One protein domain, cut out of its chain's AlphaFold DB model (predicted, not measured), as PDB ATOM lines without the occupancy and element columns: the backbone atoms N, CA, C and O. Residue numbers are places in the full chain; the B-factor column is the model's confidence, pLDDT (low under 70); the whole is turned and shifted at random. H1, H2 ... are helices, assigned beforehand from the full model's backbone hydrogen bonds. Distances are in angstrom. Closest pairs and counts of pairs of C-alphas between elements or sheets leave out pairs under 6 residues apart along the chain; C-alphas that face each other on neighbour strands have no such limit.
ATOM      1  N   SER A  16      12.925  -7.618  77.294       62.62
ATOM      2  CA  SER A  16      13.672  -8.859  77.078       62.62
ATOM      3  C   SER A  16      14.634  -8.688  75.901       62.62
ATOM      4  O   SER A  16      14.198  -8.446  74.777       62.62
ATOM      5  N   THR A  17      15.931  -8.852  76.158       70.19
ATOM      6  CA  THR A  17      16.988  -8.878  75.133       70.19
ATOM      7  C   THR A  17      16.778 -10.015  74.121       70.19
ATOM      8  O   THR A  17      17.295  -9.956  73.011       70.19
ATOM      9  N   PHE A  18      15.991 -11.034  74.492       78.25
ATOM     10  CA  PHE A  18      15.819 -12.288  73.761       78.25
ATOM     11  C   PHE A  18      14.346 -12.753  73.753       78.25
ATOM     12  O   PHE A  18      13.999 -13.764  74.381       78.25
ATOM     13  N   PRO A  19      13.443 -12.019  73.079       84.25
ATOM     14  CA  PRO A  19      12.005 -12.278  73.144       84.25
ATOM     15  C   PRO A  19      11.607 -13.640  72.553       84.25
ATOM     16  O   PRO A  19      10.665 -14.262  73.053       84.25
ATOM     17  N   GLU A  20      12.319 -14.150  71.540       90.81
ATOM     18  CA  GLU A  20      12.036 -15.471  70.968       90.81
ATOM     19  C   GLU A  20      12.236 -16.607  71.982       90.81
ATOM     20  O   GLU A  20      11.418 -17.526  72.068       90.81
ATOM     21  N   TRP A  21      13.270 -16.517  72.820       92.50
ATOM     22  CA  TRP A  21      13.577 -17.538  73.819       92.50
ATOM     23  C   TRP A  21      12.567 -17.559  74.960       92.50
ATOM     24  O   TRP A  21      12.245 -18.630  75.477       92.50
ATOM     25  N   GLU A  22      12.009 -16.402  75.316       90.31
ATOM     26  CA  GLU A  22      10.891 -16.327  76.254       90.31
ATOM     27  C   GLU A  22       9.646 -17.028  75.684       90.31
ATOM     28  O   GLU A  22       9.016 -17.820  76.389       90.31
ATOM     29  N   ALA A  23       9.327 -16.818  74.402       92.88
ATOM     30  CA  ALA A  23       8.202 -17.482  73.743       92.88
ATOM     31  C   ALA A  23       8.393 -19.010  73.670       92.88
ATOM     32  O   ALA A  23       7.485 -19.772  74.023       92.88
ATOM     33  N   TYR A  24       9.587 -19.474  73.285       95.31
ATOM     34  CA  TYR A  24       9.922 -20.901  73.277       95.31
ATOM     35  C   TYR A  24       9.830 -21.526  74.665       95.31
ATOM     36  O   TYR A  24       9.227 -22.590  74.841       95.31
ATOM     37  N   HIS A  25      10.385 -20.854  75.671       92.62
ATOM     38  CA  HIS A  25      10.339 -21.317  77.047       92.62
ATOM     39  C   HIS A  25       8.898 -21.433  77.563       92.62
ATOM     40  O   HIS A  25       8.550 -22.450  78.164       92.62
ATOM     41  N   GLN A  26       8.036 -20.448  77.288       92.06
ATOM     42  CA  GLN A  26       6.627 -20.485  77.695       92.06
ATOM     43  C   GLN A  26       5.873 -21.675  77.095       92.06
ATOM     44  O   GLN A  26       5.123 -22.334  77.818       92.06
ATOM     45  N   ARG A  27       6.107 -21.994  75.815       94.31
ATOM     46  CA  ARG A  27       5.525 -23.175  75.155       94.31
ATOM     47  C   ARG A  27       5.998 -24.469  75.812       94.31
ATOM     48  O   ARG A  27       5.193 -25.300  76.223       94.31
ATOM     49  N   ILE A  28       7.309 -24.610  75.995       92.75
ATOM     50  CA  ILE A  28       7.938 -25.827  76.524       92.75
ATOM     51  C   ILE A  28       7.631 -26.069  78.013       92.75
ATOM     52  O   ILE A  28       7.530 -27.222  78.446       92.75
ATOM     53  N   CYS A  29       7.476 -25.018  78.819       88.62
ATOM     54  CA  CYS A  29       7.199 -25.149  80.253       88.62
ATOM     55  C   CYS A  29       5.799 -25.671  80.571       88.62
ATOM     56  O   CYS A  29       5.607 -26.277  81.625       88.62
ATOM     57  N   GLN A  30       4.843 -25.484  79.661       87.00
ATOM     58  CA  GLN A  30       3.477 -25.991  79.809       87.00
ATOM     59  C   GLN A  30       3.369 -27.494  79.516       87.00
ATOM     60  O   GLN A  30       2.381 -28.133  79.878       87.00
ATOM     61  N   LEU A  31       4.383 -28.070  78.867       88.19
ATOM     62  CA  LEU A  31       4.382 -29.470  78.473       88.19
ATOM     63  C   LEU A  31       4.635 -30.386  79.674       88.19
ATOM     64  O   LEU A  31       5.457 -30.106  80.552       88.19
ATOM     65  N   ARG A  32       3.951 -31.535  79.685       82.25
ATOM     66  CA  ARG A  32       4.078 -32.552  80.742       82.25
ATOM     67  C   ARG A  32       5.422 -33.263  80.687       82.25
ATOM     68  O   ARG A  32       5.855 -33.776  81.714       82.25
ATOM     69  N   LEU A  33       6.004 -33.338  79.486       75.12
ATOM     70  CA  LEU A  33       7.300 -33.902  79.112       75.12
ATOM     71  C   LEU A  33       7.693 -35.154  79.898       75.12
ATOM     72  O   LEU A  33       8.168 -35.119  81.033       75.12
ATOM     73  N   ARG A  34       7.596 -36.312  79.244       84.94
ATOM     74  CA  ARG A  34       8.273 -37.520  79.733       84.94
ATOM     75  C   ARG A  34       9.674 -37.560  79.149       84.94
ATOM     76  O   ARG A  34       9.818 -37.315  77.962       84.94
ATOM     77  N   TYR A  35      10.672 -37.938  79.939       87.50
ATOM     78  CA  TYR A  35      12.072 -37.930  79.506       87.50
ATOM     79  C   TYR A  35      12.632 -39.336  79.267       87.50
ATOM     80  O   TYR A  35      12.155 -40.334  79.831       87.50
ATOM     81  N   VAL A  36      13.663 -39.418  78.426       88.56
ATOM     82  CA  VAL A  36      14.480 -40.622  78.251       88.56
ATOM     83  C   VAL A  36      15.198 -40.929  79.569       88.56
ATOM     84  O   VAL A  36      15.939 -40.107  80.091       88.56
ATOM     85  N   LYS A  37      14.965 -42.126  80.125       76.19
ATOM     86  CA  LYS A  37      15.446 -42.490  81.472       76.19
ATOM     87  C   LYS A  37      16.903 -42.956  81.531       76.19
ATOM     88  O   LYS A  37      17.515 -42.835  82.580       76.19
ATOM     89  N   ASP A  38      17.425 -43.555  80.460       79.06
ATOM     90  CA  ASP A  38      18.793 -44.094  80.433       79.06
ATOM     91  C   ASP A  38      19.647 -43.337  79.414       79.06
ATOM     92  O   ASP A  38      19.582 -43.594  78.210       79.06
ATOM     93  N   LEU A  39      20.456 -42.409  79.924       84.06
ATOM     94  CA  LEU A  39      21.424 -41.611  79.160       84.06
ATOM     95  C   LEU A  39      22.875 -41.965  79.538       84.06
ATOM     96  O   LEU A  39      23.824 -41.332  79.082       84.06
ATOM     97  N   SER A  40      23.056 -43.022  80.334       73.31
ATOM     98  CA  SER A  40      24.332 -43.394  80.955       73.31
ATOM     99  C   SER A  40      25.349 -44.018  79.989       73.31
ATOM    100  O   SER A  40      26.537 -44.069  80.297       73.31
ATOM    101  N   ASN A  41      24.885 -44.504  78.828       82.25
ATOM    102  CA  ASN A  41      25.652 -45.319  77.878       82.25
ATOM    103  C   ASN A  41      25.455 -44.862  76.421       82.25
ATOM    104  O   ASN A  41      25.081 -45.645  75.530       82.25
ATOM    105  N   LEU A  42      25.676 -43.573  76.174       89.69
ATOM    106  CA  LEU A  42      25.512 -42.970  74.850       89.69
ATOM    107  C   LEU A  42      26.800 -42.988  74.011       89.69
ATOM    108  O   LEU A  42      26.713 -42.918  72.787       89.69
ATOM    109  N   GLY A  43      27.972 -43.194  74.622       92.12
ATOM    110  CA  GLY A  43      29.253 -43.228  73.907       92.12
ATOM    111  C   GLY A  43      29.546 -41.878  73.250       92.12
ATOM    112  O   GLY A  43      29.445 -40.846  73.909       92.12
ATOM    113  N   ASN A  44      29.850 -41.871  71.950       95.00
ATOM    114  CA  ASN A  44      30.129 -40.636  71.202       95.00
ATOM    115  C   ASN A  44      28.965 -39.638  71.223       95.00
ATOM    116  O   ASN A  44      29.207 -38.443  71.309       95.00
ATOM    117  N   LEU A  45      27.718 -40.119  71.243       96.38
ATOM    118  CA  LEU A  45      26.545 -39.247  71.366       96.38
ATOM    119  C   LEU A  45      26.546 -38.514  72.704       96.38
ATOM    120  O   LEU A  45      26.237 -37.336  72.773       96.38
ATOM    121  N   GLY A  46      26.930 -39.205  73.774       96.00
ATOM    122  CA  GLY A  46      27.003 -38.599  75.095       96.00
ATOM    123  C   GLY A  46      28.084 -37.526  75.184       96.00
ATOM    124  O   GLY A  46      27.845 -36.475  75.767       96.00
ATOM    125  N   ARG A  47      29.231 -37.756  74.529       97.06
ATOM    126  CA  ARG A  47      30.292 -36.750  74.372       97.06
ATOM    127  C   ARG A  47      29.804 -35.526  73.598       97.06
ATOM    128  O   ARG A  47      30.072 -34.416  74.032       97.06
ATOM    129  N   ALA A  48      29.085 -35.735  72.494       97.56
ATOM    130  CA  ALA A  48      28.537 -34.653  71.677       97.56
ATOM    131  C   ALA A  48      27.478 -33.837  72.438       97.56
ATOM    132  O   ALA A  48      27.523 -32.615  72.423       97.56
ATOM    133  N   ILE A  49      26.586 -34.502  73.181       97.12
ATOM    134  CA  ILE A  49      25.605 -33.823  74.040       97.12
ATOM    135  C   ILE A  49      26.305 -33.040  75.158       97.12
ATOM    136  O   ILE A  49      25.949 -31.893  75.390       97.12
ATOM    137  N   ALA A  50      27.302 -33.621  75.839       97.19
ATOM    138  CA  ALA A  50      28.055 -32.910  76.879       97.19
ATOM    139  C   ALA A  50      28.708 -31.632  76.334       97.19
ATOM    140  O   ALA A  50      28.669 -30.595  76.988       97.19
ATOM    141  N   ASP A  51      29.275 -31.714  75.128       97.75
ATOM    142  CA  ASP A  51      29.912 -30.588  74.449       97.75
ATOM    143  C   ASP A  51      28.909 -29.501  74.054       97.75
ATOM    144  O   ASP A  51      29.172 -28.325  74.276       97.75
ATOM    145  N   ALA A  52      27.742 -29.893  73.535       97.88
ATOM    146  CA  ALA A  52      26.678 -28.959  73.184       97.88
ATOM    147  C   ALA A  52      26.087 -28.276  74.425       97.88
ATOM    148  O   ALA A  52      25.889 -27.069  74.419       97.88
ATOM    149  N   ILE A  53      25.870 -29.006  75.529       97.31
ATOM    150  CA  ILE A  53      25.437 -28.381  76.791       97.31
ATOM    151  C   ILE A  53      26.507 -27.392  77.276       97.31
ATOM    152  O   ILE A  53      26.159 -26.312  77.740       97.31
ATOM    153  N   ALA A  54      27.796 -27.735  77.159       98.06
ATOM    154  CA  ALA A  54      28.877 -26.835  77.554       98.06
ATOM    155  C   ALA A  54      28.866 -25.547  76.726       98.06
ATOM    156  O   ALA A  54      28.983 -24.469  77.295       98.06
ATOM    157  N   GLU A  55      28.658 -25.652  75.414       97.94
ATOM    158  CA  GLU A  55      28.543 -24.499  74.522       97.94
ATOM    159  C   GLU A  55      27.380 -23.573  74.918       97.94
ATOM    160  O   GLU A  55      27.567 -22.363  75.022       97.94
ATOM    161  N   GLU A  56      26.198 -24.126  75.203       96.69
ATOM    162  CA  GLU A  56      25.048 -23.324  75.639       96.69
ATOM    163  C   GLU A  56      25.294 -22.645  76.997       96.69
ATOM    164  O   GLU A  56      24.963 -21.475  77.180       96.69
ATOM    165  N   VAL A  57      25.935 -23.338  77.944       96.81
ATOM    166  CA  VAL A  57      26.301 -22.757  79.249       96.81
ATOM    167  C   VAL A  57      27.378 -21.675  79.103       96.81
ATOM    168  O   VAL A  57      27.302 -20.649  79.780       96.81
ATOM    169  N   GLU A  58      28.351 -21.855  78.207       96.88
ATOM    170  CA  GLU A  58      29.377 -20.850  77.898       96.88
ATOM    171  C   GLU A  58      28.743 -19.567  77.343       96.88
ATOM    172  O   GLU A  58      29.082 -18.480  77.816       96.88
ATOM    173  N   LYS A  59      27.785 -19.674  76.411       95.50
ATOM    174  CA  LYS A  59      27.046 -18.511  75.879       95.50
ATOM    175  C   LYS A  59      26.342 -17.736  76.999       95.50
ATOM    176  O   LYS A  59      26.449 -16.512  77.061       95.50
ATOM    177  N   ILE A  60      25.692 -18.438  77.932       94.25
ATOM    178  CA  ILE A  60      25.032 -17.805  79.090       94.25
ATOM    179  C   ILE A  60      26.065 -17.137  80.006       94.25
ATOM    180  O   ILE A  60      25.853 -16.010  80.446       94.25
ATOM    181  N   SER A  61      27.211 -17.779  80.262       93.88
ATOM    182  CA  SER A  61      28.269 -17.212  81.118       93.88
ATOM    183  C   SER A  61      28.854 -15.901  80.581       93.88
ATOM    184  O   SER A  61      29.297 -15.062  81.366       93.88
ATOM    185  N   LYS A  62      28.822 -15.721  79.255       93.50
ATOM    186  CA  LYS A  62      29.244 -14.508  78.541       93.50
ATOM    187  C   LYS A  62      28.116 -13.496  78.339       93.50
ATOM    188  O   LYS A  62      28.350 -12.452  77.742       93.50
ATOM    189  N   LEU A  63      26.904 -13.800  78.816       89.31
ATOM    190  CA  LEU A  63      25.691 -13.006  78.600       89.31
ATOM    191  C   LEU A  63      25.313 -12.850  77.111       89.31
ATOM    192  O   LEU A  63      24.619 -11.907  76.739       89.31
ATOM    193  N   GLU A  64      25.741 -13.793  76.268       92.19
ATOM    194  CA  GLU A  64      25.427 -13.856  74.830       92.19
ATOM    195  C   GLU A  64      24.105 -14.595  74.557       92.19
ATOM    196  O   GLU A  64      23.564 -14.518  73.457       92.19
ATOM    197  N   ALA A  65      23.588 -15.315  75.556       92.06
ATOM    198  CA  ALA A  65      22.352 -16.084  75.489       92.06
ATOM    199  C   ALA A  65      21.593 -16.026  76.824       92.06
ATOM    200  O   ALA A  65      22.225 -15.980  77.887       92.06
ATOM    201  N   PRO A  66      20.250 -16.089  76.801       92.94
ATOM    202  CA  PRO A  66      19.445 -16.169  78.009       92.94
ATOM    203  C   PRO A  66      19.428 -17.605  78.553       92.94
ATOM    204  O   PRO A  66      19.546 -18.580  77.804       92.94
ATOM    205  N   SER A  67      19.189 -17.781  79.852       91.94
ATOM    206  CA  SER A  67      19.128 -19.116  80.461       91.94
ATOM    207  C   SER A  67      17.987 -19.996  79.933       91.94
ATOM    208  O   SER A  67      18.062 -21.225  79.984       91.94
ATOM    209  N   GLN A  68      16.959 -19.388  79.335       93.50
ATOM    210  CA  GLN A  68      15.867 -20.055  78.624       93.50
ATOM    211  C   GLN A  68      16.391 -20.965  77.504       93.50
ATOM    212  O   GLN A  68      15.809 -22.019  77.249       93.50
ATOM    213  N   GLN A  69      17.500 -20.597  76.864       93.75
ATOM    214  CA  GLN A  69      18.052 -21.317  75.722       93.75
ATOM    215  C   GLN A  69      18.521 -22.730  76.094       93.75
ATOM    216  O   GLN A  69      18.032 -23.708  75.526       93.75
ATOM    217  N   VAL A  70      19.381 -22.871  77.114       93.75
ATOM    218  CA  VAL A  70      19.833 -24.199  77.584       93.75
ATOM    219  C   VAL A  70      18.667 -25.035  78.122       93.75
ATOM    220  O   VAL A  70      18.661 -26.265  78.037       93.75
ATOM    221  N   PHE A  71      17.638 -24.372  78.645       93.06
ATOM    222  CA  PHE A  71      16.442 -25.026  79.150       93.06
ATOM    223  C   PHE A  71      15.604 -25.657  78.035       93.06
ATOM    224  O   PHE A  71      15.245 -26.836  78.116       93.06
ATOM    225  N   VAL A  72      15.311 -24.880  76.987       95.44
ATOM    226  CA  VAL A  72      14.605 -25.342  75.786       95.44
ATOM    227  C   VAL A  72      15.415 -26.439  75.099       95.44
ATOM    228  O   VAL A  72      14.843 -27.469  74.732       95.44
ATOM    229  N   PHE A  73      16.740 -26.278  75.016       96.06
ATOM    230  CA  PHE A  73      17.642 -27.285  74.466       96.06
ATOM    231  C   PHE A  73      17.483 -28.638  75.157       96.06
ATOM    232  O   PHE A  73      17.126 -29.633  74.525       96.06
ATOM    233  N   ILE A  74      17.716 -28.687  76.472       94.81
ATOM    234  CA  ILE A  74      17.722 -29.952  77.209       94.81
ATOM    235  C   ILE A  74      16.341 -30.600  77.152       94.81
ATOM    236  O   ILE A  74      16.246 -31.800  76.883       94.81
ATOM    237  N   ARG A  75      15.266 -29.822  77.346       93.38
ATOM    238  CA  ARG A  75      13.896 -30.351  77.347       93.38
ATOM    239  C   ARG A  75      13.494 -30.965  76.011       93.38
ATOM    240  O   ARG A  75      12.953 -32.071  76.010       93.38
ATOM    241  N   THR A  76      13.763 -30.284  74.898       95.50
ATOM    242  CA  THR A  76      13.439 -30.795  73.554       95.50
ATOM    243  C   THR A  76      14.327 -31.984  73.182       95.50
ATOM    244  O   THR A  76      13.840 -32.990  72.658       95.50
ATOM    245  N   LEU A  77      15.613 -31.943  73.546       95.69
ATOM    246  CA  LEU A  77      16.559 -33.023  73.291       95.69
ATOM    247  C   LEU A  77      16.118 -34.330  73.962       95.69
ATOM    248  O   LEU A  77      15.972 -35.352  73.287       95.69
ATOM    249  N   ILE A  78      15.880 -34.316  75.279       93.44
ATOM    250  CA  ILE A  78      15.706 -35.545  76.075       93.44
ATOM    251  C   ILE A  78      14.258 -36.032  76.183       93.44
ATOM    252  O   ILE A  78      14.005 -37.046  76.846       93.44
ATOM    253  N   GLN A  79      13.297 -35.342  75.564       93.56
ATOM    254  CA  GLN A  79      11.906 -35.776  75.576       93.56
ATOM    255  C   GLN A  79      11.773 -37.182  74.985       93.56
ATOM    256  O   GLN A  79      12.357 -37.544  73.968       93.56
ATOM    257  N   ARG A  80      10.982 -38.019  75.629       92.06
ATOM    258  CA  ARG A  80      10.675 -39.355  75.154       92.06
ATOM    259  C   ARG A  80       9.704 -39.261  73.984       92.06
ATOM    260  O   ARG A  80       8.673 -38.612  74.090       92.06
ATOM    261  N   ASP A  81       9.974 -40.024  72.938       93.31
ATOM    262  CA  ASP A  81       8.970 -40.370  71.942       93.31
ATOM    263  C   ASP A  81       8.255 -41.679  72.378       93.31
ATOM    264  O   ASP A  81       8.932 -42.657  72.739       93.31
ATOM    265  N   PRO A  82       6.907 -41.716  72.464       89.31
ATOM    266  CA  PRO A  82       6.152 -42.913  72.851       89.31
ATOM    267  C   PRO A  82       6.377 -44.130  71.942       89.31
ATOM    268  O   PRO A  82       6.365 -45.267  72.440       89.31
ATOM    269  N   ASP A  83       6.610 -43.890  70.653       90.50
ATOM    270  CA  ASP A  83       6.751 -44.906  69.611       90.50
ATOM    271  C   ASP A  83       8.191 -45.438  69.530       90.50
ATOM    272  O   ASP A  83       8.428 -46.595  69.165       90.50
ATOM    273  N   VAL A  84       9.170 -44.653  69.988       91.81
ATOM    274  CA  VAL A  84      10.587 -45.036  70.019       91.81
ATOM    275  C   VAL A  84      10.926 -45.808  71.300       91.81
ATOM    276  O   VAL A  84      11.138 -45.251  72.378       91.81
ATOM    277  N   LYS A  85      11.015 -47.141  71.186       88.00
ATOM    278  CA  LYS A  85      11.252 -48.040  72.340       88.00
ATOM    279  C   LYS A  85      12.654 -48.646  72.397       88.00
ATOM    280  O   LYS A  85      13.174 -48.884  73.486       88.00
ATOM    281  N   LYS A  86      13.268 -48.953  71.249       91.31
ATOM    282  CA  LYS A  86      14.562 -49.655  71.210       91.31
ATOM    283  C   LYS A  86      15.708 -48.682  71.469       91.31
ATOM    284  O   LYS A  86      15.729 -47.581  70.930       91.31
ATOM    285  N   LYS A  87      16.731 -49.126  72.207       90.12
ATOM    286  CA  LYS A  87      17.910 -48.306  72.553       90.12
ATOM    287  C   LYS A  87      18.611 -47.702  71.328       90.12
ATOM    288  O   LYS A  87      19.046 -46.557  71.381       90.12
ATOM    289  N   ARG A  88      18.714 -48.458  70.228       92.31
ATOM    290  CA  ARG A  88      19.280 -47.974  68.956       92.31
ATOM    291  C   ARG A  88      18.486 -46.790  68.400       92.31
ATOM    292  O   ARG A  88      19.085 -45.794  68.012       92.31
ATOM    293  N   ASP A  89      17.164 -46.899  68.395       94.88
ATOM    294  CA  ASP A  89      16.279 -45.884  67.823       94.88
ATOM    295  C   ASP A  89      16.231 -44.638  68.715       94.88
ATOM    296  O   ASP A  89      16.271 -43.525  68.202       94.88
ATOM    297  N   VAL A  90      16.292 -44.808  70.044       94.00
ATOM    298  CA  VAL A  90      16.463 -43.691  70.992       94.00
ATOM    299  C   VAL A  90      17.757 -42.927  70.701       94.00
ATOM    300  O   VAL A  90      17.734 -41.705  70.620       94.00
ATOM    301  N   LYS A  91      18.885 -43.623  70.497       95.12
ATOM    302  CA  LYS A  91      20.154 -42.964  70.141       95.12
ATOM    303  C   LYS A  91      20.050 -42.197  68.825       95.12
ATOM    304  O   LYS A  91      20.522 -41.071  68.754       95.12
ATOM    305  N   ARG A  92      19.419 -42.788  67.805       95.88
ATOM    306  CA  ARG A  92      19.196 -42.130  66.510       95.88
ATOM    307  C   ARG A  92      18.336 -40.870  66.655       95.88
ATOM    308  O   ARG A  92      18.675 -39.849  66.074       95.88
ATOM    309  N   MET A  93      17.260 -40.939  67.436       96.94
ATOM    310  CA  MET A  93      16.382 -39.801  67.722       96.94
ATOM    311  C   MET A  93      17.138 -38.669  68.428       96.94
ATOM    312  O   MET A  93      17.069 -37.527  67.989       96.94
ATOM    313  N   LEU A  94      17.889 -38.985  69.490       96.88
ATOM    314  CA  LEU A  94      18.692 -38.002  70.226       96.88
ATOM    315  C   LEU A  94      19.753 -37.346  69.334       96.88
ATOM    316  O   LEU A  94      19.945 -36.139  69.415       96.88
ATOM    317  N   TRP A  95      20.412 -38.128  68.477       97.75
ATOM    318  CA  TRP A  95      21.403 -37.610  67.533       97.75
ATOM    319  C   TRP A  95      20.771 -36.648  66.524       97.75
ATOM    320  O   TRP A  95      21.232 -35.523  66.390       97.75
ATOM    321  N   ARG A  96      19.654 -37.048  65.902       98.12
ATOM    322  CA  ARG A  96      18.903 -36.192  64.972       98.12
ATOM    323  C   ARG A  96      18.496 -34.874  65.633       98.12
ATOM    324  O   ARG A  96      18.625 -33.822  65.032       98.12
ATOM    325  N   ARG A  97      17.998 -34.911  66.873       98.19
ATOM    326  CA  ARG A  97      17.620 -33.689  67.607       98.19
ATOM    327  C   ARG A  97      18.807 -32.793  67.932       98.19
ATOM    328  O   ARG A  97      18.657 -31.579  67.900       98.19
ATOM    329  N   LEU A  98      19.958 -33.384  68.243       98.38
ATOM    330  CA  LEU A  98      21.189 -32.634  68.455       98.38
ATOM    331  C   LEU A  98      21.627 -31.910  67.173       98.38
ATOM    332  O   LEU A  98      21.958 -30.735  67.243       98.38
ATOM    333  N   GLU A  99      21.567 -32.580  66.020       98.31
ATOM    334  CA  GLU A  99      21.874 -31.975  64.713       98.31
ATOM    335  C   GLU A  99      20.902 -30.836  64.385       98.31
ATOM    336  O   GLU A  99      21.342 -29.729  64.101       98.31
ATOM    337  N   MET A 100      19.591 -31.057  64.545       98.38
ATOM    338  CA  MET A 100      18.577 -30.008  64.358       98.38
ATOM    339  C   MET A 100      18.843 -28.781  65.244       98.38
ATOM    340  O   MET A 100      18.707 -27.647  64.791       98.38
ATOM    341  N   TRP A 101      19.244 -28.997  66.503       98.06
ATOM    342  CA  TRP A 101      19.601 -27.902  67.408       98.06
ATOM    343  C   TRP A 101      20.807 -27.113  66.889       98.06
ATOM    344  O   TRP A 101      20.768 -25.887  66.845       98.06
ATOM    345  N   GLN A 102      21.857 -27.811  66.453       96.69
ATOM    346  CA  GLN A 102      23.067 -27.196  65.900       96.69
ATOM    347  C   GLN A 102      22.810 -26.462  64.574       96.69
ATOM    348  O   GLN A 102      23.479 -25.475  64.283       96.69
ATOM    349  N   GLU A 103      21.823 -26.905  63.796       97.44
ATOM    350  CA  GLU A 103      21.346 -26.238  62.578       97.44
ATOM    351  C   GLU A 103      20.408 -25.048  62.860       97.44
ATOM    352  O   GLU A 103      20.012 -24.349  61.928       97.44
ATOM    353  N   GLY A 104      20.042 -24.796  64.123       96.31
ATOM    354  CA  GLY A 104      19.147 -23.701  64.510       96.31
ATOM    355  C   GLY A 104      17.657 -23.973  64.265       96.31
ATOM    356  O   GLY A 104      16.854 -23.045  64.320       96.31
ATOM    357  N   GLN A 105      17.262 -25.229  64.038       97.81
ATOM    358  CA  GLN A 105      15.873 -25.661  63.804       97.81
ATOM    359  C   GLN A 105      15.086 -25.779  65.125       97.81
ATOM    360  O   GLN A 105      14.570 -26.839  65.501       97.81
ATOM    361  N   VAL A 106      15.069 -24.690  65.899       97.12
ATOM    362  CA  VAL A 106      14.475 -24.649  67.245       97.12
ATOM    363  C   VAL A 106      12.951 -24.747  67.171       97.12
ATOM    364  O   VAL A 106      12.349 -25.483  67.955       97.12
ATOM    365  N   GLU A 107      12.318 -24.066  66.213       97.44
ATOM    366  CA  GLU A 107      10.863 -24.098  66.031       97.44
ATOM    367  C   GLU A 107      10.363 -25.521  65.750       97.44
ATOM    368  O   GLU A 107       9.391 -25.976  66.354       97.44
ATOM    369  N   GLU A 108      11.066 -26.266  64.897       98.06
ATOM    370  CA  GLU A 108      10.747 -27.648  64.551       98.06
ATOM    371  C   GLU A 108      10.877 -28.578  65.761       98.06
ATOM    372  O   GLU A 108      10.036 -29.459  65.963       98.06
ATOM    373  N   LEU A 109      11.903 -28.373  66.594       97.88
ATOM    374  CA  LEU A 109      12.084 -29.116  67.840       97.88
ATOM    375  C   LEU A 109      10.963 -28.831  68.844       97.88
ATOM    376  O   LEU A 109      10.479 -29.758  69.498       97.88
ATOM    377  N   VAL A 110      10.521 -27.577  68.952       97.12
ATOM    378  CA  VAL A 110       9.426 -27.184  69.850       97.12
ATOM    379  C   VAL A 110       8.084 -27.723  69.346       97.12
ATOM    380  O   VAL A 110       7.350 -28.332  70.123       97.12
ATOM    381  N   CYS A 111       7.799 -27.609  68.048       97.06
ATOM    382  CA  CYS A 111       6.613 -28.200  67.423       97.06
ATOM    383  C   CYS A 111       6.578 -29.727  67.589       97.06
ATOM    384  O   CYS A 111       5.533 -30.310  67.901       97.06
ATOM    385  N   GLU A 112       7.719 -30.405  67.409       96.69
ATOM    386  CA  GLU A 112       7.821 -31.835  67.699       96.69
ATOM    387  C   GLU A 112       7.496 -32.117  69.165       96.69
ATOM    388  O   GLU A 112       6.762 -33.070  69.451       96.69
ATOM    389  N   ALA A 113       8.012 -31.299  70.081       95.62
ATOM    390  CA  ALA A 113       7.810 -31.509  71.500       95.62
ATOM    391  C   ALA A 113       6.343 -31.378  71.917       95.62
ATOM    392  O   ALA A 113       5.844 -32.219  72.670       95.62
ATOM    393  N   GLU A 114       5.639 -30.386  71.377       95.75
ATOM    394  CA  GLU A 114       4.200 -30.190  71.567       95.75
ATOM    395  C   GLU A 114       3.401 -31.381  71.023       95.75
ATOM    396  O   GLU A 114       2.561 -31.949  71.729       95.75
ATOM    397  N   ARG A 115       3.711 -31.827  69.798       95.50
ATOM    398  CA  ARG A 115       3.064 -32.987  69.169       95.50
ATOM    399  C   ARG A 115       3.258 -34.263  69.991       95.50
ATOM    400  O   ARG A 115       2.313 -35.028  70.171       95.50
ATOM    401  N   LEU A 116       4.473 -34.515  70.474       93.88
ATOM    402  CA  LEU A 116       4.764 -35.677  71.317       93.88
ATOM    403  C   LEU A 116       4.074 -35.578  72.673       93.88
ATOM    404  O   LEU A 116       3.610 -36.596  73.189       93.88
ATOM    405  N   ASP A 117       3.971 -34.374  73.243       92.12
ATOM    406  CA  ASP A 117       3.280 -34.210  74.513       92.12
ATOM    407  C   ASP A 117       1.810 -34.602  74.391       92.12
ATOM    408  O   ASP A 117       1.332 -35.357  75.230       92.12
ATOM    409  N   GLN A 118       1.125 -34.209  73.312       91.38
ATOM    410  CA  GLN A 118      -0.282 -34.557  73.057       91.38
ATOM    411  C   GLN A 118      -0.550 -36.071  73.024       91.38
ATOM    412  O   GLN A 118      -1.642 -36.512  73.377       91.38
ATOM    413  N   GLN A 119       0.445 -36.886  72.662       89.06
ATOM    414  CA  GLN A 119       0.311 -38.345  72.623       89.06
ATOM    415  C   GLN A 119       0.350 -38.998  74.012       89.06
ATOM    416  O   GLN A 119      -0.034 -40.162  74.167       89.06
ATOM    417  N   PHE A 120       0.827 -38.297  75.046       82.25
ATOM    418  CA  PHE A 120       0.876 -38.882  76.380       82.25
ATOM    419  C   PHE A 120      -0.517 -38.957  77.017       82.25
ATOM    420  O   PHE A 120      -1.255 -37.965  77.019       82.25
ATOM    421  N   PRO A 121      -0.860 -40.086  77.670       75.25
ATOM    422  CA  PRO A 121      -2.095 -40.188  78.433       75.25
ATOM    423  C   PRO A 121      -2.148 -39.124  79.530       75.25
ATOM    424  O   PRO A 121      -1.200 -38.984  80.312       75.25
ATOM    425  N   THR A 122      -3.263 -38.396  79.593       70.94
ATOM    426  CA  THR A 122      -3.549 -37.387  80.630       70.94
ATOM    427  C   THR A 122      -3.791 -38.023  81.990       70.94
ATOM    428  O   THR A 122      -3.404 -37.462  83.011       70.94
ATOM    429  N   THR A 123      -4.326 -39.241  81.999       66.12
ATOM    430  CA  THR A 123      -4.602 -39.993  83.221       66.12
ATOM    431  C   THR A 123      -3.566 -41.095  83.398       66.12
ATOM    432  O   THR A 123      -3.290 -41.862  82.472       66.12
ATOM    433  N   GLN A 124      -2.980 -41.194  84.595       64.69
ATOM    434  CA  GLN A 124      -2.177 -42.362  84.938       64.69
ATOM    435  C   GLN A 124      -3.115 -43.556  85.169       64.69
ATOM    436  O   GLN A 124      -4.042 -43.442  85.971       64.69
ATOM    437  N   PRO A 125      -2.907 -44.693  84.483       67.19
ATOM    438  CA  PRO A 125      -3.691 -45.887  84.754       67.19
ATOM    439  C   PRO A 125      -3.434 -46.354  86.187       67.19
ATOM    440  O   PRO A 125      -2.322 -46.219  86.707       67.19
ATOM    441  N   ARG A 126      -4.463 -46.921  86.821       73.06
ATOM    442  CA  ARG A 126      -4.327 -47.530  88.146       73.06
ATOM    443  C   ARG A 126      -3.287 -48.648  88.054       73.06
ATOM    444  O   ARG A 126      -3.417 -49.541  87.219       73.06
ATOM    445  N   LEU A 127      -2.238 -48.558  88.866       78.19
ATOM    446  CA  LEU A 127      -1.177 -49.560  88.884       78.19
ATOM    447  C   LEU A 127      -1.683 -50.825  89.580       78.19
ATOM    448  O   LEU A 127      -2.265 -50.747  90.661       78.19
ATOM    449  N   ASP A 206      35.928 -11.585  95.298       88.19
ATOM    450  CA  ASP A 206      35.595 -12.478  94.196       88.19
ATOM    451  C   ASP A 206      35.527 -13.933  94.674       88.19
ATOM    452  O   ASP A 206      36.440 -14.469  95.311       88.19
ATOM    453  N   VAL A 207      34.421 -14.587  94.338       92.19
ATOM    454  CA  VAL A 207      34.219 -16.014  94.540       92.19
ATOM    455  C   VAL A 207      34.920 -16.760  93.407       92.19
ATOM    456  O   VAL A 207      34.492 -16.712  92.249       92.19
ATOM    457  N   ASP A 208      35.995 -17.472  93.744       92.31
ATOM    458  CA  ASP A 208      36.707 -18.345  92.810       92.31
ATOM    459  C   ASP A 208      36.046 -19.731  92.743       92.31
ATOM    460  O   ASP A 208      35.919 -20.449  93.743       92.31
ATOM    461  N   ILE A 209      35.608 -20.112  91.543       95.19
ATOM    462  CA  ILE A 209      34.941 -21.383  91.278       95.19
ATOM    463  C   ILE A 209      35.707 -22.086  90.171       95.19
ATOM    464  O   ILE A 209      35.803 -21.616  89.044       95.19
ATOM    465  N   THR A 210      36.229 -23.265  90.499       96.25
ATOM    466  CA  THR A 210      37.005 -24.091  89.572       96.25
ATOM    467  C   THR A 210      36.204 -25.303  89.112       96.25
ATOM    468  O   THR A 210      35.210 -25.695  89.737       96.25
ATOM    469  N   ASP A 211      36.674 -25.968  88.052       96.12
ATOM    470  CA  ASP A 211      36.073 -27.222  87.588       96.12
ATOM    471  C   ASP A 211      36.034 -28.284  88.708       96.12
ATOM    472  O   ASP A 211      35.065 -29.038  88.813       96.12
ATOM    473  N   SER A 212      37.042 -28.293  89.591       96.81
ATOM    474  CA  SER A 212      37.138 -29.228  90.717       96.81
ATOM    475  C   SER A 212      36.031 -29.010  91.758       96.81
ATOM    476  O   SER A 212      35.500 -29.966  92.335       96.81
ATOM    477  N   THR A 213      35.614 -27.754  91.958       97.00
ATOM    478  CA  THR A 213      34.476 -27.402  92.814       97.00
ATOM    479  C   THR A 213      33.183 -27.947  92.219       97.00
ATOM    480  O   THR A 213      32.412 -28.595  92.933       97.00
ATOM    481  N   VAL A 214      32.986 -27.780  90.906       97.69
ATOM    482  CA  VAL A 214      31.824 -28.328  90.190       97.69
ATOM    483  C   VAL A 214      31.838 -29.857  90.201       97.69
ATOM    484  O   VAL A 214      30.798 -30.473  90.421       97.69
ATOM    485  N   GLU A 215      32.999 -30.498  90.043       97.75
ATOM    486  CA  GLU A 215      33.130 -31.959  90.101       97.75
ATOM    487  C   GLU A 215      32.668 -32.521  91.449       97.75
ATOM    488  O   GLU A 215      31.888 -33.477  91.513       97.75
ATOM    489  N   ARG A 216      33.131 -31.907  92.542       97.31
ATOM    490  CA  ARG A 216      32.770 -32.299  93.906       97.31
ATOM    491  C   ARG A 216      31.270 -32.135  94.151       97.31
ATOM    492  O   ARG A 216      30.649 -33.054  94.687       97.31
ATOM    493  N   ALA A 217      30.683 -31.023  93.707       96.25
ATOM    494  CA  ALA A 217      29.239 -30.815  93.768       96.25
ATOM    495  C   ALA A 217      28.485 -31.876  92.945       96.25
ATOM    496  O   ALA A 217      27.576 -32.524  93.468       96.25
ATOM    497  N   ALA A 218      28.925 -32.142  91.710       96.12
ATOM    498  CA  ALA A 218      28.326 -33.123  90.808       96.12
ATOM    499  C   ALA A 218      28.267 -34.529  91.429       96.12
ATOM    500  O   ALA A 218      27.228 -35.191  91.379       96.12
ATOM    501  N   ARG A 219      29.348 -34.973  92.084       95.69
ATOM    502  CA  ARG A 219      29.414 -36.275  92.777       95.69
ATOM    503  C   ARG A 219      28.393 -36.408  93.907       95.69
ATOM    504  O   ARG A 219      27.932 -37.513  94.175       95.69
ATOM    505  N   SER A 220      28.026 -35.295  94.538       93.81
ATOM    506  CA  SER A 220      27.041 -35.253  95.624       93.81
ATOM    507  C   SER A 220      25.599 -35.017  95.163       93.81
ATOM    508  O   SER A 220      24.689 -35.028  95.994       93.81
ATOM    509  N   LEU A 221      25.366 -34.821  93.856       91.62
ATOM    510  CA  LEU A 221      24.026 -34.554  93.341       91.62
ATOM    511  C   LEU A 221      23.060 -35.683  93.697       91.62
ATOM    512  O   LEU A 221      23.307 -36.870  93.485       91.62
ATOM    513  N   SER A 222      21.908 -35.281  94.212       87.38
ATOM    514  CA  SER A 222      20.781 -36.160  94.464       87.38
ATOM    515  C   SER A 222      19.500 -35.377  94.216       87.38
ATOM    516  O   SER A 222      19.466 -34.164  94.397       87.38
ATOM    517  N   GLY A 223      18.451 -36.057  93.762       82.56
ATOM    518  CA  GLY A 223      17.175 -35.410  93.474       82.56
ATOM    519  C   GLY A 223      16.548 -35.859  92.163       82.56
ATOM    520  O   GLY A 223      17.155 -36.572  91.358       82.56
ATOM    521  N   SER A 224      15.287 -35.473  91.998       79.06
ATOM    522  CA  SER A 224      14.507 -35.689  90.782       79.06
ATOM    523  C   SER A 224      14.858 -34.669  89.700       79.06
ATOM    524  O   SER A 224      15.680 -33.782  89.909       79.06
ATOM    525  N   ALA A 225      14.210 -34.804  88.543       80.88
ATOM    526  CA  ALA A 225      14.289 -33.823  87.473       80.88
ATOM    527  C   ALA A 225      13.954 -32.419  87.992       80.88
ATOM    528  O   ALA A 225      12.909 -32.224  88.620       80.88
ATOM    529  N   GLY A 226      14.862 -31.478  87.737       77.62
ATOM    530  CA  GLY A 226      14.625 -30.055  87.939       77.62
ATOM    531  C   GLY A 226      13.776 -29.466  86.811       77.62
ATOM    532  O   GLY A 226      13.241 -30.204  85.975       77.62
ATOM    533  N   PRO A 227      13.667 -28.134  86.734       77.12
ATOM    534  CA  PRO A 227      12.849 -27.497  85.717       77.12
ATOM    535  C   PRO A 227      13.386 -27.824  84.304       77.12
ATOM    536  O   PRO A 227      12.579 -28.074  83.417       77.12
ATOM    537  N   THR A 228      14.695 -28.026  84.109       80.94
ATOM    538  CA  THR A 228      15.303 -28.478  82.832       80.94
ATOM    539  C   THR A 228      14.931 -29.908  82.409       80.94
ATOM    540  O   THR A 228      15.241 -30.323  81.296       80.94
ATOM    541  N   GLY A 229      14.294 -30.698  83.279       81.06
ATOM    542  CA  GLY A 229      13.966 -32.105  83.025       81.06
ATOM    543  C   GLY A 229      15.097 -33.097  83.332       81.06
ATOM    544  O   GLY A 229      14.834 -34.291  83.481       81.06
ATOM    545  N   GLY A 230      16.337 -32.622  83.489       85.75
ATOM    546  CA  GLY A 230      17.482 -33.433  83.906       85.75
ATOM    547  C   GLY A 230      17.461 -33.720  85.410       85.75
ATOM    548  O   GLY A 230      17.376 -32.794  86.218       85.75
ATOM    549  N   ASP A 231      17.525 -34.998  85.794       87.56
ATOM    550  CA  ASP A 231      17.655 -35.428  87.193       87.56
ATOM    551  C   ASP A 231      19.125 -35.514  87.640       87.56
ATOM    552  O   ASP A 231      20.053 -35.248  86.874       87.56
ATOM    553  N   LYS A 245      35.196 -33.777  77.579       97.62
ATOM    554  CA  LYS A 245      33.908 -33.114  77.301       97.62
ATOM    555  C   LYS A 245      33.127 -32.830  78.581       97.62
ATOM    556  O   LYS A 245      32.581 -31.744  78.740       97.62
ATOM    557  N   SER A 246      33.157 -33.761  79.533       97.44
ATOM    558  CA  SER A 246      32.659 -33.518  80.890       97.44
ATOM    559  C   SER A 246      33.481 -32.454  81.625       97.44
ATOM    560  O   SER A 246      32.916 -31.655  82.365       97.44
ATOM    561  N   GLY A 247      34.800 -32.418  81.411       98.00
ATOM    562  CA  GLY A 247      35.688 -31.365  81.916       98.00
ATOM    563  C   GLY A 247      35.297 -29.984  81.395       98.00
ATOM    564  O   GLY A 247      35.049 -29.092  82.196       98.00
ATOM    565  N   ARG A 248      35.128 -29.835  80.073       98.12
ATOM    566  CA  ARG A 248      34.667 -28.584  79.452       98.12
ATOM    567  C   ARG A 248      33.333 -28.121  80.035       98.12
ATOM    568  O   ARG A 248      33.217 -26.966  80.419       98.12
ATOM    569  N   LEU A 249      32.357 -29.023  80.167       98.25
ATOM    570  CA  LEU A 249      31.071 -28.680  80.777       98.25
ATOM    571  C   LEU A 249      31.229 -28.190  82.225       98.25
ATOM    572  O   LEU A 249      30.584 -27.221  82.614       98.25
ATOM    573  N   ARG A 250      32.103 -28.812  83.027       98.31
ATOM    574  CA  ARG A 250      32.396 -28.332  84.388       98.31
ATOM    575  C   ARG A 250      33.036 -26.947  84.387       98.31
ATOM    576  O   ARG A 250      32.642 -26.119  85.200       98.31
ATOM    577  N   THR A 251      33.968 -26.678  83.476       98.31
ATOM    578  CA  THR A 251      34.575 -25.350  83.308       98.31
ATOM    579  C   THR A 251      33.544 -24.304  82.885       98.31
ATOM    580  O   THR A 251      33.523 -23.217  83.451       98.31
ATOM    581  N   ALA A 252      32.644 -24.640  81.957       98.19
ATOM    582  CA  ALA A 252      31.550 -23.769  81.532       98.19
ATOM    583  C   ALA A 252      30.622 -23.408  82.702       98.19
ATOM    584  O   ALA A 252      30.318 -22.239  82.927       98.19
ATOM    585  N   VAL A 253      30.219 -24.408  83.496       97.38
ATOM    586  CA  VAL A 253      29.399 -24.201  84.699       97.38
ATOM    587  C   VAL A 253      30.141 -23.351  85.730       97.38
ATOM    588  O   VAL A 253      29.544 -22.444  86.299       97.38
ATOM    589  N   ALA A 254      31.432 -23.602  85.956       97.88
ATOM    590  CA  ALA A 254      32.248 -22.798  86.861       97.88
ATOM    591  C   ALA A 254      32.290 -21.327  86.417       97.88
ATOM    592  O   ALA A 254      32.008 -20.447  87.223       97.88
ATOM    593  N   SER A 255      32.521 -21.078  85.123       96.69
ATOM    594  CA  SER A 255      32.501 -19.736  84.536       96.69
ATOM    595  C   SER A 255      31.150 -19.051  84.724       96.69
ATOM    596  O   SER A 255      31.113 -17.895  85.126       96.69
ATOM    597  N   LEU A 256      30.038 -19.757  84.481       95.88
ATOM    598  CA  LEU A 256      28.700 -19.211  84.700       95.88
ATOM    599  C   LEU A 256      28.504 -18.789  86.160       95.88
ATOM    600  O   LEU A 256      28.062 -17.673  86.415       95.88
ATOM    601  N   ILE A 257      28.844 -19.651  87.122       95.19
ATOM    602  CA  ILE A 257      28.641 -19.330  88.541       95.19
ATOM    603  C   ILE A 257      29.582 -18.199  88.981       95.19
ATOM    604  O   ILE A 257      29.150 -17.328  89.727       95.19
ATOM    605  N   SER A 258      30.824 -18.151  88.488       94.75
ATOM    606  CA  SER A 258      31.730 -17.023  88.735       94.75
ATOM    607  C   SER A 258      31.173 -15.708  88.189       94.75
ATOM    608  O   SER A 258      31.206 -14.709  88.903       94.75
ATOM    609  N   THR A 259      30.590 -15.696  86.984       93.25
ATOM    610  CA  THR A 259      29.894 -14.509  86.460       93.25
ATOM    611  C   THR A 259      28.746 -14.107  87.389       93.25
ATOM    612  O   THR A 259      28.671 -12.954  87.802       93.25
ATOM    613  N   LEU A 260      27.880 -15.048  87.780       92.62
ATOM    614  CA  LEU A 260      26.734 -14.765  88.656       92.62
ATOM    615  C   LEU A 260      27.137 -14.278  90.055       92.62
ATOM    616  O   LEU A 260      26.411 -13.497  90.661       92.62
ATOM    617  N   ALA A 261      28.256 -14.768  90.589       91.81
ATOM    618  CA  ALA A 261      28.718 -14.433  91.932       91.81
ATOM    619  C   ALA A 261      29.462 -13.092  91.990       91.81
ATOM    620  O   ALA A 261      29.382 -12.402  93.005       91.81
ATOM    621  N   ASN A 262      30.171 -12.736  90.916       91.12
ATOM    622  CA  ASN A 262      31.118 -11.618  90.916       91.12
ATOM    623  C   ASN A 262      30.655 -10.429  90.061       91.12
ATOM    624  O   ASN A 262      31.318  -9.396  90.044       91.12
ATOM    625  N   THR A 263      29.538 -10.548  89.333       87.06
ATOM    626  CA  THR A 263      29.034  -9.484  88.451       87.06
ATOM    627  C   THR A 263      27.540  -9.238  88.634       87.06
ATOM    628  O   THR A 263      26.793 -10.105  89.089       87.06
ATOM    629  N   ILE A 264      27.094  -8.038  88.261       83.75
ATOM    630  CA  ILE A 264      25.674  -7.686  88.231       83.75
ATOM    631  C   ILE A 264      25.106  -8.155  86.895       83.75
ATOM    632  O   ILE A 264      25.435  -7.617  85.840       83.75
ATOM    633  N   VAL A 265      24.255  -9.179  86.947       85.19
ATOM    634  CA  VAL A 265      23.652  -9.781  85.756       85.19
ATOM    635  C   VAL A 265      22.194  -9.334  85.623       85.19
ATOM    636  O   VAL A 265      21.433  -9.475  86.586       85.19
ATOM    637  N   PRO A 266      21.762  -8.839  84.447       82.88
ATOM    638  CA  PRO A 266      20.360  -8.520  84.206       82.88
ATOM    639  C   PRO A 266      19.461  -9.739  84.423       82.88
ATOM    640  O   PRO A 266      19.710 -10.812  83.870       82.88
ATOM    641  N   TRP A 267      18.382  -9.560  85.189       82.00
ATOM    642  CA  TRP A 267      17.436 -10.630  85.520       82.00
ATOM    643  C   TRP A 267      16.903 -11.369  84.283       82.00
ATOM    644  O   TRP A 267      16.812 -12.597  84.288       82.00
ATOM    645  N   ASP A 268      16.612 -10.643  83.201       82.44
ATOM    646  CA  ASP A 268      16.047 -11.218  81.975       82.44
ATOM    647  C   ASP A 268      16.966 -12.250  81.301       82.44
ATOM    648  O   ASP A 268      16.471 -13.154  80.625       82.44
ATOM    649  N   ASN A 269      18.280 -12.173  81.538       85.00
ATOM    650  CA  ASN A 269      19.252 -13.123  81.000       85.00
ATOM    651  C   ASN A 269      19.321 -14.424  81.817       85.00
ATOM    652  O   ASN A 269      19.811 -15.431  81.312       85.00
ATOM    653  N   ILE A 270      18.853 -14.426  83.071       86.94
ATOM    654  CA  ILE A 270      19.028 -15.552  84.009       86.94
ATOM    655  C   ILE A 270      17.723 -16.065  84.624       86.94
ATOM    656  O   ILE A 270      17.758 -16.952  85.471       86.94
TER     657      ILE A 270
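Overview. This is residues 16 to 127, 206 to 231 and 245 to 270 of the 273 residues of an uncharacterized protein of Vitrella brassicaformis (strain CCMP3155) (UniProt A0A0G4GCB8). Five helices, H1 to H5, make an up-and-down bundle in which each runs against the one before it, with H3 in its middle. H7 runs side by side with H2 on the bundle's outside, H6 crosses H7, and the short H8 meets the beginning of H3. The packing is part aligned, part crossed. The printed part has 164 residues with eight named helices, H1 to H8 along the chain, and no named strand; its class is all helix. It is compact, with a radius of gyration of the C-alphas of 16.6 A and a rounded outline of 52 by 35 by 35 A.

Arrangement. H2, residues 44 to 61, touches H7, residues 245 to 262, at a shallow tilt of 15 degrees, the same way; their closest C-alphas, Ser 61 and Leu 256, are 4.1 A apart. H6, residues 211 to 220, touches H7 about perpendicular, at 78 degrees, with the C-alphas of Asp 211 and Thr 251 closest at 4.9 A. With residues 53 to 60 alone, H2 touches H3, residues 67 to 78, in a hairpin at 15 degrees, closest at the C-alphas of Glu 56 and Val 70, 5.6 A. H3 is the hub, touching five helices. It forms a second hairpin with H4, residues 87 to 102, at a shallow tilt of 29 degrees, with the C-alphas of Leu 77 and Arg 97 closest at 5.8 A. H1, residues 19 to 29, touches H3 at a steep tilt of 43 degrees, closest at the C-alphas of His 25 and Gln 68, 5.9 A. H1 also touches H5, residues 106 to 118, at a shallow tilt of 20 degrees, with the C-alphas of Ile 28 and Val 110 closest at 7.0 A. H8, residues 267 to 270, only just touches H3, with 3 pairs of C-alphas within 8 A; the closest, Ser 67 and Ile 270, are 5.0 A apart. H1 and H2 are apart. Every O i to N i+4 pair is within hydrogen-bond range in H1 to H7; H8 is too short for such a pair.

Along the chain. H2 is 25.5 A long from first to last C-alpha, H7 25.6 A, H4 22.7 A, H5 18.7 A, H3 17.3 A, H1 15.5 A, H6 14.5 A and H8 5.4 A. H1 begins at C-alpha 19 (12.005, -12.278, 73.144), H2 at C-alpha 44 (30.129, -40.636, 71.202), and H8 ends at C-alpha 270 (19.028, -15.552, 84.009).

Size, cuts and confidence. The C-alphas farthest apart, Arg 126 and Asp 206, are 53.5 A apart. Residues 128 to 205 are not printed, with 52.5 A between C-alphas 127 and 206; residues 232 to 244 are not printed, with 19.2 A between C-alphas 231 and 245. The link from H1 to H2, residues 30 to 43, is long. The mean pLDDT of the printed part is 91.1; residue 16 and residues 123 to 125 are under 70.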